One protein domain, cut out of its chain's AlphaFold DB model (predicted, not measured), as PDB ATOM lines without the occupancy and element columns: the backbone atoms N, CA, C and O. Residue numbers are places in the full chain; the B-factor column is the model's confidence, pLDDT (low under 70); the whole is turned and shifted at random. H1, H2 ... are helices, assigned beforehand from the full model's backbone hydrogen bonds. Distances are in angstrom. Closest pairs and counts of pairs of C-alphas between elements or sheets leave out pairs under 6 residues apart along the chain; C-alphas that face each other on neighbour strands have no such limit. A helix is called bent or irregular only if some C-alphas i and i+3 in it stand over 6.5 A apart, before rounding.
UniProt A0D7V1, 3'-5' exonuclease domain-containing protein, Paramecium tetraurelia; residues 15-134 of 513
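What this domain is: This is residues 15 to 134 of the 513 residues of the protein "3'-5' exonuclease domain-containing protein" of Paramecium tetraurelia (UniProt A0D7V1). Helices stand in three stacked tiers along the longest axis: H1, H2 and the arm H3a at one end, the arm H3b beside H4 in the middle, and the small tier of H5, H6 and H7 at the other end. The long bent helix H3 is the hub, folding back on itself so that its two arms join the first tier to the second. The printed part has 120 residues with seven named helices, H1 to H7 in chain order, and no named strand; the class is all helix. The whole is compact, with a radius of gyration of the C-alphas of 13.7 A and spans of 41 by 28 by 23 A.

How they stand to each other: Begin with H3, residues 44 to 77, assigned as one helix by its hydrogen bonds but bent: C-alphas 57 and 60 are 7.8 A apart. Its arms H3a, residues 44 to 57, and H3b, residues 60 to 77, stand at a steep tilt of 39 degrees, opposite ways. H3b is irregular, with C-alphas 65 and 68 7.8 A apart, and has a kink of 63 degrees near residue 67. H1, residues 15 to 26, touches H3b about perpendicular at 77 degrees, closest at C-alphas 24 and 63, 5.4 A. H2, residues 30 to 40, forms a helical hairpin with H1, closest at C-alphas 23 and 30, 5.9 A. H4, residues 81 to 93, touches H3a with residues 82 to 86 alone, closest at C-alphas 48 and 86, 5.6 A. H6, residues 108 to 114, touches H3b the same way at a shallow tilt of 34 degrees, only just short of steep, closest at C-alphas 68 and 108, 6.3 A. H7, residues 117 to 126, touches H4 the same way at a shallow tilt of 29 degrees, closest at C-alphas 92 and 126, 7.0 A. H6 is irregular, with C-alphas 110 and 113 7.2 A apart, and H7 only just, with C-alphas 118 and 121 6.6 A apart. H5, residues 100 to 105, touches no helix but is near H3b and H7. The helix packing is part aligned, part crossed: of 7 pairs of helices that touch, 3 stand at a shallow tilt. Every O i to N i+4 pair is within hydrogen-bond range in H1, H2, H3a and H4, against 12 of 14 in H3b, 4 of 6 in H7, 0 of 2 in H5 and 0 of 3 in H6; O i to N i+3 gives 2 of 3 in H5 and 2 of 4 in H6.

Where its parts are: Find C-alpha 44 at (-2.304, -5.541, -26.303); from there H3a runs 20.5 A, and H3b 22.7 A to C-alpha 77 at (11.138, -6.462, -39.868). H1 begins at (13.332, -5.723, -20.597) and measures 15.8 A, H2 15.2 A, H4 18.6 A, H5 10.3 A, H6 11.1 A and H7 14.7 A, ending at C-alpha 126 at (-3.574, 9.926, -40.347).

The domain as a whole: The C-alphas of Glu 15 and Thr 134, 42.2 A apart, are the two farthest apart. The printed part has no cut, and no link is long: that from H4 to H5 is short, the others tight. The mean pLDDT of the printed part is 82.5; residues 78, 80 and 105 to 106 are under 70.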
ATOM      1  N   GLU A  15      12.773  -5.270 -19.322       88.00
ATOM      2  CA  GLU A  15      13.332  -5.723 -20.597       88.00
ATOM      3  C   GLU A  15      12.548  -5.105 -21.758       88.00
ATOM      4  O   GLU A  15      13.133  -4.519 -22.673       88.00
ATOM      5  N   PHE A  16      11.216  -5.153 -21.693       87.31
ATOM      6  CA  PHE A  16      10.355  -4.570 -22.712       87.31
ATOM      7  C   PHE A  16      10.495  -3.049 -22.790       87.31
ATOM      8  O   PHE A  16      10.581  -2.505 -23.889       87.31
ATOM      9  N   ILE A  17      10.566  -2.351 -21.652       86.94
ATOM     10  CA  ILE A  17      10.790  -0.896 -21.609       86.94
ATOM     11  C   ILE A  17      12.117  -0.533 -22.288       86.94
ATOM     12  O   ILE A  17      12.150   0.395 -23.097       86.94
ATOM     13  N   HIS A  18      13.191  -1.276 -22.009       89.00
ATOM     14  CA  HIS A  18      14.507  -1.044 -22.613       89.00
ATOM     15  C   HIS A  18      14.487  -1.244 -24.133       89.00
ATOM     16  O   HIS A  18      14.952  -0.392 -24.893       89.00
ATOM     17  N   ILE A  19      13.867  -2.332 -24.594       89.88
ATOM     18  CA  ILE A  19      13.650  -2.589 -26.024       89.88
ATOM     19  C   ILE A  19      12.846  -1.445 -26.655       89.88
ATOM     20  O   ILE A  19      13.173  -0.960 -27.739       89.88
ATOM     21  N   MET A  20      11.804  -0.980 -25.970       87.62
ATOM     22  CA  MET A  20      10.941   0.096 -26.439       87.62
ATOM     23  C   MET A  20      11.660   1.444 -26.541       87.62
ATOM     24  O   MET A  20      11.427   2.187 -27.496       87.62
ATOM     25  N   GLN A  21      12.567   1.747 -25.612       88.31
ATOM     26  CA  GLN A  21      13.417   2.939 -25.668       88.31
ATOM     27  C   GLN A  21      14.357   2.907 -26.877       88.31
ATOM     28  O   GLN A  21      14.449   3.908 -27.587       88.31
ATOM     29  N   LYS A  22      14.971   1.758 -27.181       88.94
ATOM     30  CA  LYS A  22      15.771   1.569 -28.402       88.94
ATOM     31  C   LYS A  22      14.943   1.744 -29.675       88.94
ATOM     32  O   LYS A  22      15.339   2.442 -30.604       88.94
ATOM     33  N   VAL A  23      13.746   1.156 -29.716       88.38
ATOM     34  CA  VAL A  23      12.831   1.264 -30.866       88.38
ATOM     35  C   VAL A  23      12.409   2.714 -31.115       88.38
ATOM     36  O   VAL A  23      12.464   3.174 -32.254       88.38
ATOM     37  N   ILE A  24      12.006   3.437 -30.069       86.19
ATOM     38  CA  ILE A  24      11.472   4.801 -30.176       86.19
ATOM     39  C   ILE A  24      12.589   5.850 -30.323       86.19
ATOM     40  O   ILE A  24      12.494   6.765 -31.145       86.19
ATOM     41  N   GLY A  25      13.636   5.743 -29.510       82.81
ATOM     42  CA  GLY A  25      14.694   6.743 -29.400       82.81
ATOM     43  C   GLY A  25      15.818   6.572 -30.420       82.81
ATOM     44  O   GLY A  25      16.261   7.564 -30.998       82.81
ATOM     45  N   GLU A  26      16.262   5.336 -30.654       84.88
ATOM     46  CA  GLU A  26      17.490   5.018 -31.412       84.88
ATOM     47  C   GLU A  26      17.192   4.387 -32.787       84.88
ATOM     48  O   GLU A  26      18.007   4.451 -33.712       84.88
ATOM     49  N   CYS A  27      15.973   3.868 -32.970       86.50
ATOM     50  CA  CYS A  27      15.523   3.144 -34.160       86.50
ATOM     51  C   CYS A  27      16.393   1.920 -34.503       86.50
ATOM     52  O   CYS A  27      16.662   1.678 -35.684       86.50
ATOM     53  N   ASP A  28      16.827   1.155 -33.503       88.94
ATOM     54  CA  ASP A  28      17.671  -0.037 -33.680       88.94
ATOM     55  C   ASP A  28      17.173  -1.290 -32.922       88.94
ATOM     56  O   ASP A  28      17.599  -2.405 -33.221       88.94
ATOM     57  N   GLY A  29      16.188  -1.154 -32.028       88.56
ATOM     58  CA  GLY A  29      15.641  -2.255 -31.217       88.56
ATOM     59  C   GLY A  29      14.632  -3.194 -31.904       88.56
ATOM     60  O   GLY A  29      14.000  -4.003 -31.227       88.56
ATOM     61  N   PHE A  30      14.418  -3.115 -33.223       88.81
ATOM     62  CA  PHE A  30      13.308  -3.818 -33.902       88.81
ATOM     63  C   PHE A  30      13.425  -5.350 -33.900       88.81
ATOM     64  O   PHE A  30      12.419  -6.044 -33.750       88.81
ATOM     65  N   GLU A  31      14.636  -5.894 -34.039       88.12
ATOM     66  CA  GLU A  31      14.866  -7.345 -33.970       88.12
ATOM     67  C   GLU A  31      14.747  -7.878 -32.535       88.12
ATOM     68  O   GLU A  31      14.236  -8.980 -32.324       88.12
ATOM     69  N   GLU A  32      15.156  -7.085 -31.540       90.75
ATOM     70  CA  GLU A  32      14.939  -7.392 -30.120       90.75
ATOM     71  C   GLU A  32      13.438  -7.411 -29.808       90.75
ATOM     72  O   GLU A  32      12.932  -8.396 -29.273       90.75
ATOM     73  N   LEU A  33      12.701  -6.393 -30.267       88.06
ATOM     74  CA  LEU A  33      11.245  -6.310 -30.137       88.06
ATOM     75  C   LEU A  33      10.548  -7.507 -30.781       88.06
ATOM     76  O   LEU A  33       9.690  -8.140 -30.170       88.06
ATOM     77  N   LYS A  34      10.934  -7.872 -32.003       86.94
ATOM     78  CA  LYS A  34      10.360  -9.022 -32.704       86.94
ATOM     79  C   LYS A  34      10.564 -10.329 -31.936       86.94
ATOM     80  O   LYS A  34       9.613 -11.103 -31.808       86.94
ATOM     81  N   LYS A  35      11.777 -10.572 -31.426       88.75
ATOM     82  CA  LYS A  35      12.099 -11.759 -30.616       88.75
ATOM     83  C   LYS A  35      11.309 -11.768 -29.315       88.75
ATOM     84  O   LYS A  35      10.680 -12.778 -29.010       88.75
ATOM     85  N   TYR A  36      11.279 -10.641 -28.609       89.50
ATOM     86  CA  TYR A  36      10.549 -10.504 -27.357       89.50
ATOM     87  C   TYR A  36       9.060 -10.829 -27.549       89.50
ATOM     88  O   TYR A  36       8.529 -11.689 -26.852       89.50
ATOM     89  N   ILE A  37       8.381 -10.227 -28.536       86.06
ATOM     90  CA  ILE A  37       6.943 -10.481 -28.738       86.06
ATOM     91  C   ILE A  37       6.699 -11.940 -29.186       86.06
ATOM     92  O   ILE A  37       5.699 -12.550 -28.808       86.06
ATOM     93  N   ALA A  38       7.605 -12.538 -29.969       86.06
ATOM     94  CA  ALA A  38       7.488 -13.941 -30.381       86.06
ATOM     95  C   ALA A  38       7.561 -14.926 -29.201       86.06
ATOM     96  O   ALA A  38       6.842 -15.928 -29.209       86.06
ATOM     97  N   ILE A  39       8.399 -14.631 -28.206       88.81
ATOM     98  CA  ILE A  39       8.601 -15.464 -27.016       88.81
ATOM     99  C   ILE A  39       7.496 -15.207 -25.988       88.81
ATOM    100  O   ILE A  39       6.811 -16.139 -25.572       88.81
ATOM    101  N   ASN A  40       7.299 -13.941 -25.620       87.12
ATOM    102  CA  ASN A  40       6.500 -13.555 -24.459       87.12
ATOM    103  C   ASN A  40       5.015 -13.349 -24.781       87.12
ATOM    104  O   ASN A  40       4.195 -13.356 -23.870       87.12
ATOM    105  N   LYS A  41       4.652 -13.178 -26.064       85.75
ATOM    106  CA  LYS A  41       3.272 -12.930 -26.533       85.75
ATOM    107  C   LYS A  41       2.503 -11.922 -25.648       85.75
ATOM    108  O   LYS A  41       1.398 -12.231 -25.204       85.75
ATOM    109  N   PRO A  42       3.080 -10.734 -25.382       85.19
ATOM    110  CA  PRO A  42       2.492  -9.743 -24.484       85.19
ATOM    111  C   PRO A  42       1.080  -9.327 -24.924       85.19
ATOM    112  O   PRO A  42       0.791  -9.240 -26.124       85.19
ATOM    113  N   SER A  43       0.207  -9.037 -23.951       85.25
ATOM    114  CA  SER A  43      -1.154  -8.559 -24.222       85.25
ATOM    115  C   SER A  43      -1.124  -7.184 -24.903       85.25
ATOM    116  O   SER A  43      -0.188  -6.399 -24.735       85.25
ATOM    117  N   PHE A  44      -2.169  -6.863 -25.675       85.50
ATOM    118  CA  PHE A  44      -2.304  -5.541 -26.303       85.50
ATOM    119  C   PHE A  44      -2.219  -4.411 -25.265       85.50
ATOM    120  O   PHE A  44      -1.552  -3.404 -25.504       85.50
ATOM    121  N   ASN A  45      -2.848  -4.604 -24.102       84.25
ATOM    122  CA  ASN A  45      -2.854  -3.637 -23.010       84.25
ATOM    123  C   ASN A  45      -1.457  -3.425 -22.430       84.25
ATOM    124  O   ASN A  45      -1.067  -2.279 -22.208       84.25
ATOM    125  N   LEU A  46      -0.684  -4.500 -22.238       84.25
ATOM    126  CA  LEU A  46       0.693  -4.402 -21.762       84.25
ATOM    127  C   LEU A  46       1.558  -3.597 -22.738       84.25
ATOM    128  O   LEU A  46       2.213  -2.638 -22.327       84.25
ATOM    129  N   ILE A  47       1.506  -3.930 -24.035       86.62
ATOM    130  CA  ILE A  47       2.266  -3.207 -25.065       86.62
ATOM    131  C   ILE A  47       1.860  -1.734 -25.085       86.62
ATOM    132  O   ILE A  47       2.729  -0.864 -25.066       86.62
ATOM    133  N   ASN A  48       0.557  -1.445 -25.100       86.81
ATOM    134  CA  ASN A  48       0.054  -0.077 -25.146       86.81
ATOM    135  C   ASN A  48       0.504   0.729 -23.922       86.81
ATOM    136  O   ASN A  48       1.068   1.806 -24.075       86.81
ATOM    137  N   THR A  49       0.327   0.196 -22.713       86.94
ATOM    138  CA  THR A  49       0.697   0.884 -21.470       86.94
ATOM    139  C   THR A  49       2.192   1.185 -21.401       86.94
ATOM    140  O   THR A  49       2.578   2.304 -21.067       86.94
ATOM    141  N   GLN A  50       3.042   0.215 -21.743       85.62
ATOM    142  CA  GLN A  50       4.494   0.411 -21.716       85.62
ATOM    143  C   GLN A  50       4.963   1.359 -22.832       85.62
ATOM    144  O   GLN A  50       5.827   2.201 -22.597       85.62
ATOM    145  N   PHE A  51       4.336   1.306 -24.013       87.88
ATOM    146  CA  PHE A  51       4.572   2.261 -25.098       87.88
ATOM    147  C   PHE A  51       4.282   3.707 -24.663       87.88
ATOM    148  O   PHE A  51       5.130   4.577 -24.858       87.88
ATOM    149  N   GLN A  52       3.135   3.964 -24.015       86.19
ATOM    150  CA  GLN A  52       2.809   5.299 -23.482       86.19
ATOM    151  C   GLN A  52       3.839   5.755 -22.441       86.19
ATOM    152  O   GLN A  52       4.362   6.861 -22.536       86.19
ATOM    153  N   LYS A  53       4.194   4.879 -21.489       85.38
ATOM    154  CA  LYS A  53       5.175   5.196 -20.438       85.38
ATOM    155  C   LYS A  53       6.527   5.621 -21.008       85.38
ATOM    156  O   LYS A  53       7.119   6.576 -20.515       85.38
ATOM    157  N   VAL A  54       7.019   4.936 -22.043       86.50
ATOM    158  CA  VAL A  54       8.294   5.292 -22.686       86.50
ATOM    159  C   VAL A  54       8.220   6.663 -23.357       86.50
ATOM    160  O   VAL A  54       9.194   7.414 -23.302       86.50
ATOM    161  N   LEU A  55       7.080   7.019 -23.951       85.12
ATOM    162  CA  LEU A  55       6.877   8.330 -24.572       85.12
ATOM    163  C   LEU A  55       6.820   9.470 -23.549       85.12
ATOM    164  O   LEU A  55       7.430  10.516 -23.785       85.12
ATOM    165  N   ASP A  56       6.171   9.238 -22.405       81.19
ATOM    166  CA  ASP A  56       6.061  10.203 -21.302       81.19
ATOM    167  C   ASP A  56       7.421  10.506 -20.631       81.19
ATOM    168  O   ASP A  56       7.600  11.561 -20.026       81.19
ATOM    169  N   GLN A  57       8.427   9.636 -20.791       81.88
ATOM    170  CA  GLN A  57       9.804   9.819 -20.298       81.88
ATOM    171  C   GLN A  57      10.670  10.722 -21.210       81.88
ATOM    172  O   GLN A  57      11.817  10.396 -21.511       81.88
ATOM    173  N   ASN A  58      10.143  11.863 -21.669       72.19
ATOM    174  CA  ASN A  58      10.823  12.811 -22.578       72.19
ATOM    175  C   ASN A  58      11.226  12.241 -23.958       72.19
ATOM    176  O   ASN A  58      12.074  12.816 -24.642       72.19
ATOM    177  N   ASN A  59      10.621  11.136 -24.411       77.94
ATOM    178  CA  ASN A  59      10.902  10.576 -25.741       77.94
ATOM    179  C   ASN A  59       9.927  11.051 -26.824       77.94
ATOM    180  O   ASN A  59      10.129  10.711 -27.986       77.94
ATOM    181  N   LYS A  60       8.897  11.840 -26.489       81.50
ATOM    182  CA  LYS A  60       7.867  12.286 -27.444       81.50
ATOM    183  C   LYS A  60       8.436  13.039 -28.656       81.50
ATOM    184  O   LYS A  60       8.101  12.697 -29.785       81.50
ATOM    185  N   GLU A  61       9.347  13.991 -28.450       81.44
ATOM    186  CA  GLU A  61       9.978  14.738 -29.554       81.44
ATOM    187  C   GLU A  61      10.865  13.839 -30.429       81.44
ATOM    188  O   GLU A  61      10.822  13.915 -31.657       81.44
ATOM    189  N   LYS A  62      11.638  12.935 -29.807       84.31
ATOM    190  CA  LYS A  62      12.456  11.948 -30.532       84.31
ATOM    191  C   LYS A  62      11.587  10.987 -31.332       84.31
ATOM    192  O   LYS A  62      11.906  10.694 -32.477       84.31
ATOM    193  N   PHE A  63      10.490  10.522 -30.744       87.62
ATOM    194  CA  PHE A  63       9.509   9.673 -31.400       87.62
ATOM    195  C   PHE A  63       8.912  10.358 -32.627       87.62
ATOM    196  O   PHE A  63       8.876   9.756 -33.695       87.62
ATOM    197  N   GLU A  64       8.482  11.616 -32.496       83.25
ATOM    198  CA  GLU A  64       7.956  12.412 -33.609       83.25
ATOM    199  C   GLU A  64       8.988  12.575 -34.729       83.25
ATOM    200  O   GLU A  64       8.673  12.325 -35.893       83.25
ATOM    201  N   PHE A  65      10.234  12.902 -34.376       84.62
ATOM    202  CA  PHE A  65      11.342  13.012 -35.326       84.62
ATOM    203  C   PHE A  65      11.643  11.680 -36.038       84.62
ATOM    204  O   PHE A  65      11.879  11.646 -37.245       84.62
ATOM    205  N   ASN A  66      11.591  10.570 -35.300       88.00
ATOM    206  CA  ASN A  66      11.911   9.231 -35.786       88.00
ATOM    207  C   ASN A  66      10.728   8.496 -36.434       88.00
ATOM    208  O   ASN A  66      10.922   7.412 -36.989       88.00
ATOM    209  N   LEU A  67       9.510   9.044 -36.379       85.81
ATOM    210  CA  LEU A  67       8.267   8.324 -36.668       85.81
ATOM    211  C   LEU A  67       8.278   7.605 -38.021       85.81
ATOM    212  O   LEU A  67       7.855   6.452 -38.115       85.81
ATOM    213  N   GLN A  68       8.804   8.250 -39.065       82.62
ATOM    214  CA  GLN A  68       8.944   7.623 -40.379       82.62
ATOM    215  C   GLN A  68       9.847   6.387 -40.336       82.62
ATOM    216  O   GLN A  68       9.460   5.332 -40.838       82.62
ATOM    217  N   LYS A  69      11.046   6.518 -39.759       86.12
ATOM    218  CA  LYS A  69      12.032   5.435 -39.689       86.12
ATOM    219  C   LYS A  69      11.499   4.276 -38.852       86.12
ATOM    220  O   LYS A  69      11.664   3.120 -39.232       86.12
ATOM    221  N   ILE A  70      10.793   4.591 -37.762       87.31
ATOM    222  CA  ILE A  70      10.082   3.603 -36.947       87.31
ATOM    223  C   ILE A  70       9.077   2.846 -37.808       87.31
ATOM    224  O   ILE A  70       9.078   1.619 -37.824       87.31
ATOM    225  N   PHE A  71       8.248   3.556 -38.568       82.12
ATOM    226  CA  PHE A  71       7.241   2.931 -39.413       82.12
ATOM    227  C   PHE A  71       7.847   2.030 -40.503       82.12
ATOM    228  O   PHE A  71       7.389   0.906 -40.709       82.12
ATOM    229  N   GLU A  72       8.905   2.494 -41.171       80.50
ATOM    230  CA  GLU A  72       9.630   1.734 -42.195       80.50
ATOM    231  C   GLU A  72      10.245   0.446 -41.635       80.50
ATOM    232  O   GLU A  72      10.074  -0.629 -42.217       80.50
ATOM    233  N   GLU A  73      10.914   0.523 -40.483       85.25
ATOM    234  CA  GLU A  73      11.540  -0.641 -39.857       85.25
ATOM    235  C   GLU A  73      10.506  -1.607 -39.254       85.25
ATOM    236  O   GLU A  73      10.698  -2.822 -39.331       85.25
ATOM    237  N   LEU A  74       9.364  -1.131 -38.743       82.06
ATOM    238  CA  LEU A  74       8.277  -2.018 -38.303       82.06
ATOM    239  C   LEU A  74       7.742  -2.883 -39.447       82.06
ATOM    240  O   LEU A  74       7.562  -4.094 -39.277       82.06
ATOM    241  N   LEU A  75       7.522  -2.275 -40.616       76.50
ATOM    242  CA  LEU A  75       7.030  -2.977 -41.801       76.50
ATOM    243  C   LEU A  75       8.085  -3.915 -42.392       76.50
ATOM    244  O   LEU A  75       7.764  -5.037 -42.777       76.50
ATOM    245  N   LYS A  76       9.352  -3.492 -42.427       78.94
ATOM    246  CA  LYS A  76      10.470  -4.288 -42.954       78.94
ATOM    247  C   LYS A  76      10.778  -5.516 -42.098       78.94
ATOM    248  O   LYS A  76      10.986  -6.601 -42.637       78.94
ATOM    249  N   ASN A  77      10.790  -5.365 -40.774       74.06
ATOM    250  CA  ASN A  77      11.138  -6.462 -39.868       74.06
ATOM    251  C   ASN A  77       9.961  -7.416 -39.612       74.06
ATOM    252  O   ASN A  77      10.152  -8.453 -38.970       74.06
ATOM    253  N   ASN A  78       8.763  -7.130 -40.141       68.75
ATOM    254  CA  ASN A  78       7.531  -7.860 -39.825       68.75
ATOM    255  C   ASN A  78       7.331  -7.987 -38.305       68.75
ATOM    256  O   ASN A  78       6.988  -9.062 -37.800       68.75
ATOM    257  N   VAL A  79       7.611  -6.909 -37.562       70.06
ATOM    258  CA  VAL A  79       7.330  -6.864 -36.121       70.06
ATOM    259  C   VAL A  79       5.835  -7.124 -35.941       70.06
ATOM    260  O   VAL A  79       5.021  -6.651 -36.735       70.06
ATOM    261  N   GLN A  80       5.468  -7.940 -34.946       69.62
ATOM    262  CA  GLN A  80       4.088  -8.402 -34.793       69.62
ATOM    263  C   GLN A  80       3.087  -7.236 -34.847       69.62
ATOM    264  O   GLN A  80       3.255  -6.219 -34.175       69.62
ATOM    265  N   ARG A  81       2.008  -7.420 -35.621       74.12
ATOM    266  CA  ARG A  81       0.996  -6.393 -35.946       74.12
ATOM    267  C   ARG A  81       0.370  -5.694 -34.747       74.12
ATOM    268  O   ARG A  81      -0.108  -4.573 -34.871       74.12
ATOM    269  N   VAL A  82       0.378  -6.346 -33.587       77.50
ATOM    270  CA  VAL A  82      -0.090  -5.761 -32.326       77.50
ATOM    271  C   VAL A  82       0.605  -4.420 -32.066       77.50
ATOM    272  O   VAL A  82      -0.049  -3.468 -31.659       77.50
ATOM    273  N   PHE A  83       1.889  -4.299 -32.413       81.00
ATOM    274  CA  PHE A  83       2.638  -3.061 -32.243       81.00
ATOM    275  C   PHE A  83       2.232  -1.957 -33.233       81.00
ATOM    276  O   PHE A  83       2.077  -0.806 -32.834       81.00
ATOM    277  N   ILE A  84       1.978  -2.296 -34.505       81.06
ATOM    278  CA  ILE A  84       1.455  -1.342 -35.505       81.06
ATOM    279  C   ILE A  84       0.100  -0.782 -35.046       81.06
ATOM    280  O   ILE A  84      -0.143   0.418 -35.152       81.06
ATOM    281  N   ARG A  85      -0.757  -1.623 -34.455       83.94
ATOM    282  CA  ARG A  85      -2.049  -1.192 -33.895       83.94
ATOM    283  C   ARG A  85      -1.892  -0.245 -32.708       83.94
ATOM    284  O   ARG A  85      -2.596   0.757 -32.646       83.94
ATOM    285  N   VAL A  86      -0.969  -0.537 -31.787       86.94
ATOM    286  CA  VAL A  86      -0.653   0.360 -30.659       86.94
ATOM    287  C   VAL A  86      -0.140   1.709 -31.168       86.94
ATOM    288  O   VAL A  86      -0.606   2.758 -30.721       86.94
ATOM    289  N   LEU A  87       0.751   1.688 -32.163       87.62
ATOM    290  CA  LEU A  87       1.257   2.892 -32.812       87.62
ATOM    291  C   LEU A  87       0.114   3.725 -33.412       87.62
ATOM    292  O   LEU A  87       0.005   4.913 -33.119       87.62
ATOM    293  N   PHE A  88      -0.773   3.119 -34.203       86.75
ATOM    294  CA  PHE A  88      -1.918   3.818 -34.800       86.75
ATOM    295  C   PHE A  88      -2.898   4.359 -33.762       86.75
ATOM    296  O   PHE A  88      -3.350   5.498 -33.895       86.75
ATOM    297  N   GLN A  89      -3.167   3.609 -32.689       88.00
ATOM    298  CA  GLN A  89      -3.998   4.090 -31.588       88.00
ATOM    299  C   GLN A  89      -3.400   5.350 -30.946       88.00
ATOM    300  O   GLN A  89      -4.127   6.316 -30.693       88.00
ATOM    301  N   TYR A  90      -2.082   5.375 -30.724       88.38
ATOM    302  CA  TYR A  90      -1.399   6.553 -30.194       88.38
ATOM    303  C   TYR A  90      -1.452   7.740 -31.159       88.38
ATOM    304  O   TYR A  90      -1.832   8.838 -30.745       88.38
ATOM    305  N   LEU A  91      -1.116   7.532 -32.437       88.62
ATOM    306  CA  LEU A  91      -1.133   8.595 -33.450       88.62
ATOM    307  C   LEU A  91      -2.527   9.211 -33.589       88.62
ATOM    308  O   LEU A  91      -2.659  10.427 -33.665       88.62
ATOM    309  N   LYS A  92      -3.578   8.387 -33.549       87.56
ATOM    310  CA  LYS A  92      -4.969   8.844 -33.604       87.56
ATOM    311  C   LYS A  92      -5.347   9.696 -32.396       87.56
ATOM    312  O   LYS A  92      -5.961  10.743 -32.566       87.56
ATOM    313  N   LYS A  93      -4.960   9.275 -31.187       88.00
ATOM    314  CA  LYS A  93      -5.230  10.018 -29.944       88.00
ATOM    315  C   LYS A  93      -4.517  11.375 -29.905       88.00
ATOM    316  O   LYS A  93      -5.023  12.305 -29.286       88.00
ATOM    317  N   ASN A  94      -3.359  11.485 -30.557       86.44
ATOM    318  CA  ASN A  94      -2.493  12.666 -30.502       86.44
ATOM    319  C   ASN A  94      -2.416  13.440 -31.827       86.44
ATOM    320  O   ASN A  94      -1.560  14.311 -31.964       86.44
ATOM    321  N   LYS A  95      -3.300  13.156 -32.795       84.00
ATOM    322  CA  LYS A  95      -3.239  13.721 -34.154       84.00
ATOM    323  C   LYS A  95      -3.175  15.251 -34.163       84.00
ATOM    324  O   LYS A  95      -2.401  15.808 -34.928       84.00
ATOM    325  N   ASP A  96      -3.927  15.915 -33.286       83.94
ATOM    326  CA  ASP A  96      -3.982  17.385 -33.214       83.94
ATOM    327  C   ASP A  96      -2.734  18.015 -32.570       83.94
ATOM    328  O   ASP A  96      -2.496  19.212 -32.711       83.94
ATOM    329  N   GLN A  97      -1.937  17.219 -31.852       84.12
ATOM    330  CA  GLN A  97      -0.711  17.663 -31.183       84.12
ATOM    331  C   GLN A  97       0.547  17.393 -32.018       84.12
ATOM    332  O   GLN A  97       1.606  17.919 -31.696       84.12
ATOM    333  N   MET A  98       0.438  16.569 -33.064       82.12
ATOM    334  CA  MET A  98       1.557  16.103 -33.882       82.12
ATOM    335  C   MET A  98       1.444  16.645 -35.308       82.12
ATOM    336  O   MET A  98       0.379  16.600 -35.922       82.12
ATOM    337  N   ASN A  99       2.557  17.071 -35.910       79.81
ATOM    338  CA  ASN A  99       2.564  17.511 -37.310       79.81
ATOM    339  C   ASN A  99       2.714  16.336 -38.296       79.81
ATOM    340  O   ASN A  99       3.652  16.276 -39.092       79.81
ATOM    341  N   LEU A 100       1.776  15.383 -38.254       80.88
ATOM    342  CA  LEU A 100       1.823  14.171 -39.088       80.88
ATOM    343  C   LEU A 100       1.764  14.478 -40.590       80.88
ATOM    344  O   LEU A 100       2.312  13.732 -41.401       80.88
ATOM    345  N   LYS A 101       1.156  15.608 -40.967       74.31
ATOM    346  CA  LYS A 101       1.048  16.062 -42.357       74.31
ATOM    347  C   LYS A 101       2.408  16.307 -43.010       74.31
ATOM    348  O   LYS A 101       2.556  16.049 -44.198       74.31
ATOM    349  N   GLN A 102       3.422  16.757 -42.265       77.44
ATOM    350  CA  GLN A 102       4.768  16.948 -42.826       77.44
ATOM    351  C   GLN A 102       5.373  15.646 -43.373       77.44
ATOM    352  O   GLN A 102       6.168  15.683 -44.315       77.44
ATOM    353  N   LEU A 103       4.949  14.494 -42.848       75.19
ATOM    354  CA  LEU A 103       5.407  13.179 -43.295       75.19
ATOM    355  C   LEU A 103       4.750  12.733 -44.610       75.19
ATOM    356  O   LEU A 103       5.237  11.799 -45.244       75.19
ATOM    357  N   SER A 104       3.711  13.421 -45.103       71.12
ATOM    358  CA  SER A 104       3.075  13.080 -46.386       71.12
ATOM    359  C   SER A 104       4.056  13.132 -47.566       71.12
ATOM    360  O   SER A 104       3.893  12.418 -48.554       71.12
ATOM    361  N   ASN A 105       5.097  13.964 -47.453       69.00
ATOM    362  CA  ASN A 105       6.117  14.178 -48.481       69.00
ATOM    363  C   ASN A 105       7.410  13.388 -48.228       69.00
ATOM    364  O   ASN A 105       8.322  13.431 -49.050       69.00
ATOM    365  N   SER A 106       7.508  12.665 -47.110       67.62
ATOM    366  CA  SER A 106       8.771  12.095 -46.637       67.62
ATOM    367  C   SER A 106       9.079  10.699 -47.197       67.62
ATOM    368  O   SER A 106      10.142  10.144 -46.948       67.62
ATOM    369  N   GLY A 107       8.190  10.138 -48.023       70.50
ATOM    370  CA  GLY A 107       8.335   8.803 -48.619       70.50
ATOM    371  C   GLY A 107       7.525   7.715 -47.913       70.50
ATOM    372  O   GLY A 107       7.346   6.642 -48.492       70.50
ATOM    373  N   ILE A 108       6.932   8.020 -46.749       77.00
ATOM    374  CA  ILE A 108       6.041   7.118 -45.999       77.00
ATOM    375  C   ILE A 108       4.875   6.613 -46.865       77.00
ATOM    376  O   ILE A 108       4.468   5.456 -46.764       77.00
ATOM    377  N   ALA A 109       4.424   7.444 -47.810       75.75
ATOM    378  CA  ALA A 109       3.395   7.127 -48.790       75.75
ATOM    379  C   ALA A 109       3.718   5.906 -49.660       75.75
ATOM    380  O   ALA A 109       2.801   5.365 -50.249       75.75
ATOM    381  N   LYS A 110       4.976   5.449 -49.761       79.56
ATOM    382  CA  LYS A 110       5.355   4.243 -50.526       79.56
ATOM    383  C   LYS A 110       5.061   2.942 -49.775       79.56
ATOM    384  O   LYS A 110       4.930   1.894 -50.403       79.56
ATOM    385  N   ASN A 111       4.919   3.012 -48.454       78.19
ATOM    386  CA  ASN A 111       4.792   1.846 -47.582       78.19
ATOM    387  C   ASN A 111       3.366   1.295 -47.486       78.19
ATOM    388  O   ASN A 111       3.163   0.199 -46.969       78.19
ATOM    389  N   TRP A 112       2.384   2.022 -48.018       79.31
ATOM    390  CA  TRP A 112       0.966   1.678 -47.924       79.31
ATOM    391  C   TRP A 112       0.624   0.270 -48.443       79.31
ATOM    392  O   TRP A 112      -0.241  -0.392 -47.883       79.31
ATOM    393  N   LYS A 113       1.347  -0.227 -49.460       77.75
ATOM    394  CA  LYS A 113       1.162  -1.578 -50.031       77.75
ATOM    395  C   LYS A 113       1.560  -2.718 -49.087       77.75
ATOM    396  O   LYS A 113       1.227  -3.869 -49.354       77.75
ATOM    397  N   ASN A 114       2.315  -2.412 -48.031       79.31
ATOM    398  CA  ASN A 114       2.776  -3.389 -47.043       79.31
ATOM    399  C   ASN A 114       1.832  -3.484 -45.836       79.31
ATOM    400  O   ASN A 114       2.010  -4.365 -44.996       79.31
ATOM    401  N   LEU A 115       0.844  -2.589 -45.743       77.62
ATOM    402  CA  LEU A 115      -0.131  -2.578 -44.660       77.62
ATOM    403  C   LEU A 115      -1.241  -3.593 -44.894       77.62
ATOM    404  O   LEU A 115      -1.580  -3.945 -46.028       77.62
ATOM    405  N   GLN A 116      -1.851  -4.047 -43.800       75.56
ATOM    406  CA  GLN A 116      -3.124  -4.733 -43.914       75.56
ATOM    407  C   GLN A 116      -4.211  -3.774 -44.382       75.56
ATOM    408  O   GLN A 116      -4.199  -2.583 -44.089       75.56
ATOM    409  N   VAL A 117      -5.238  -4.334 -45.007       72.94
ATOM    410  CA  VAL A 117      -6.431  -3.588 -45.400       72.94
ATOM    411  C   VAL A 117      -7.032  -2.763 -44.253       72.94
ATOM    412  O   VAL A 117      -7.366  -1.599 -44.440       72.94
ATOM    413  N   GLN A 118      -7.153  -3.366 -43.067       72.88
ATOM    414  CA  GLN A 118      -7.744  -2.728 -41.882       72.88
ATOM    415  C   GLN A 118      -6.921  -1.527 -41.390       72.88
ATOM    416  O   GLN A 118      -7.465  -0.613 -40.788       72.88
ATOM    417  N   GLU A 119      -5.617  -1.539 -41.660       78.88
ATOM    418  CA  GLU A 119      -4.654  -0.507 -41.268       78.88
ATOM    419  C   GLU A 119      -4.579   0.609 -42.322       78.88
ATOM    420  O   GLU A 119      -4.214   1.743 -42.026       78.88
ATOM    421  N   LEU A 120      -4.932   0.307 -43.573       78.81
ATOM    422  CA  LEU A 120      -4.713   1.212 -44.691       78.81
ATOM    423  C   LEU A 120      -5.607   2.455 -44.647       78.81
ATOM    424  O   LEU A 120      -5.127   3.547 -44.946       78.81
ATOM    425  N   GLN A 121      -6.881   2.312 -44.277       77.81
ATOM    426  CA  GLN A 121      -7.776   3.466 -44.171       77.81
ATOM    427  C   GLN A 121      -7.263   4.447 -43.107       77.81
ATOM    428  O   GLN A 121      -7.115   5.638 -43.380       77.81
ATOM    429  N   GLU A 122      -6.902   3.926 -41.933       81.44
ATOM    430  CA  GLU A 122      -6.330   4.726 -40.849       81.44
ATOM    431  C   GLU A 122      -5.013   5.381 -41.276       81.44
ATOM    432  O   GLU A 122      -4.799   6.563 -41.022       81.44
ATOM    433  N   PHE A 123      -4.157   4.657 -41.997       84.12
ATOM    434  CA  PHE A 123      -2.907   5.191 -42.530       84.12
ATOM    435  C   PHE A 123      -3.124   6.351 -43.513       84.12
ATOM    436  O   PHE A 123      -2.480   7.395 -43.392       84.12
ATOM    437  N   ILE A 124      -4.055   6.209 -44.463       81.44
ATOM    438  CA  ILE A 124      -4.385   7.266 -45.431       81.44
ATOM    439  C   ILE A 124      -4.933   8.508 -44.711       81.44
ATOM    440  O   ILE A 124      -4.576   9.634 -45.067       81.44
ATOM    441  N   GLU A 125      -5.779   8.319 -43.695       83.31
ATOM    442  CA  GLU A 125      -6.403   9.402 -42.925       83.31
ATOM    443  C   GLU A 125      -5.438  10.114 -41.964       83.31
ATOM    444  O   GLU A 125      -5.516  11.338 -41.808       83.31
ATOM    445  N   LEU A 126      -4.540   9.377 -41.304       84.69
ATOM    446  CA  LEU A 126      -3.574   9.926 -40.347       84.69
ATOM    447  C   LEU A 126      -2.537  10.819 -41.034       84.69
ATOM    448  O   LEU A 126      -2.227  11.891 -40.516       84.69
ATOM    449  N   PHE A 127      -2.040  10.400 -42.201       83.44
ATOM    450  CA  PHE A 127      -0.957  11.077 -42.923       83.44
ATOM    451  C   PHE A 127      -1.438  11.942 -44.107       83.44
ATOM    452  O   PHE A 127      -0.616  12.435 -44.876       83.44
ATOM    453  N   GLU A 128      -2.755  12.128 -44.270       81.50
ATOM    454  CA  GLU A 128      -3.382  12.906 -45.358       81.50
ATOM    455  C   GLU A 128      -2.916  12.496 -46.772       81.50
ATOM    456  O   GLU A 128      -2.722  13.330 -47.655       81.50
ATOM    457  N   LEU A 129      -2.765  11.189 -47.016       81.88
ATOM    458  CA  LEU A 129      -2.086  10.660 -48.212       81.88
ATOM    459  C   LEU A 129      -2.944  10.602 -49.485       81.88
ATOM    460  O   LEU A 129      -2.518  10.034 -50.491       81.88
ATOM    461  N   LYS A 130      -4.157  11.171 -49.472       77.31
ATOM    462  CA  LYS A 130      -5.104  11.090 -50.601       77.31
ATOM    463  C   LYS A 130      -4.562  11.708 -51.895       77.31
ATOM    464  O   LYS A 130      -4.957  11.291 -52.974       77.31
ATOM    465  N   ALA A 131      -3.668  12.695 -51.799       75.69
ATOM    466  CA  ALA A 131      -3.049  13.310 -52.973       75.69
ATOM    467  C   ALA A 131      -1.883  12.474 -53.540       75.69
ATOM    468  O   ALA A 131      -1.550  12.601 -54.715       75.69
ATOM    469  N   GLN A 132      -1.253  11.639 -52.708       79.06
ATOM    470  CA  GLN A 132      -0.071  10.841 -53.048       79.06
ATOM    471  C   GLN A 132      -0.422   9.410 -53.467       79.06
ATOM    472  O   GLN A 132       0.337   8.792 -54.212       79.06
ATOM    473  N   ILE A 133      -1.543   8.876 -52.982       80.62
ATOM    474  CA  ILE A 133      -2.062   7.558 -53.343       80.62
ATOM    475  C   ILE A 133      -3.274   7.785 -54.239       80.62
ATOM    476  O   ILE A 133      -4.375   8.039 -53.756       80.62
ATOM    477  N   THR A 134      -3.053   7.738 -55.552       81.94
ATOM    478  CA  THR A 134      -4.116   7.989 -56.528       81.94
ATOM    479  C   THR A 134      -5.101   6.822 -56.594       81.94
ATOM    480  O   THR A 134      -4.754   5.679 -56.279       81.94
TER     481      THR A 134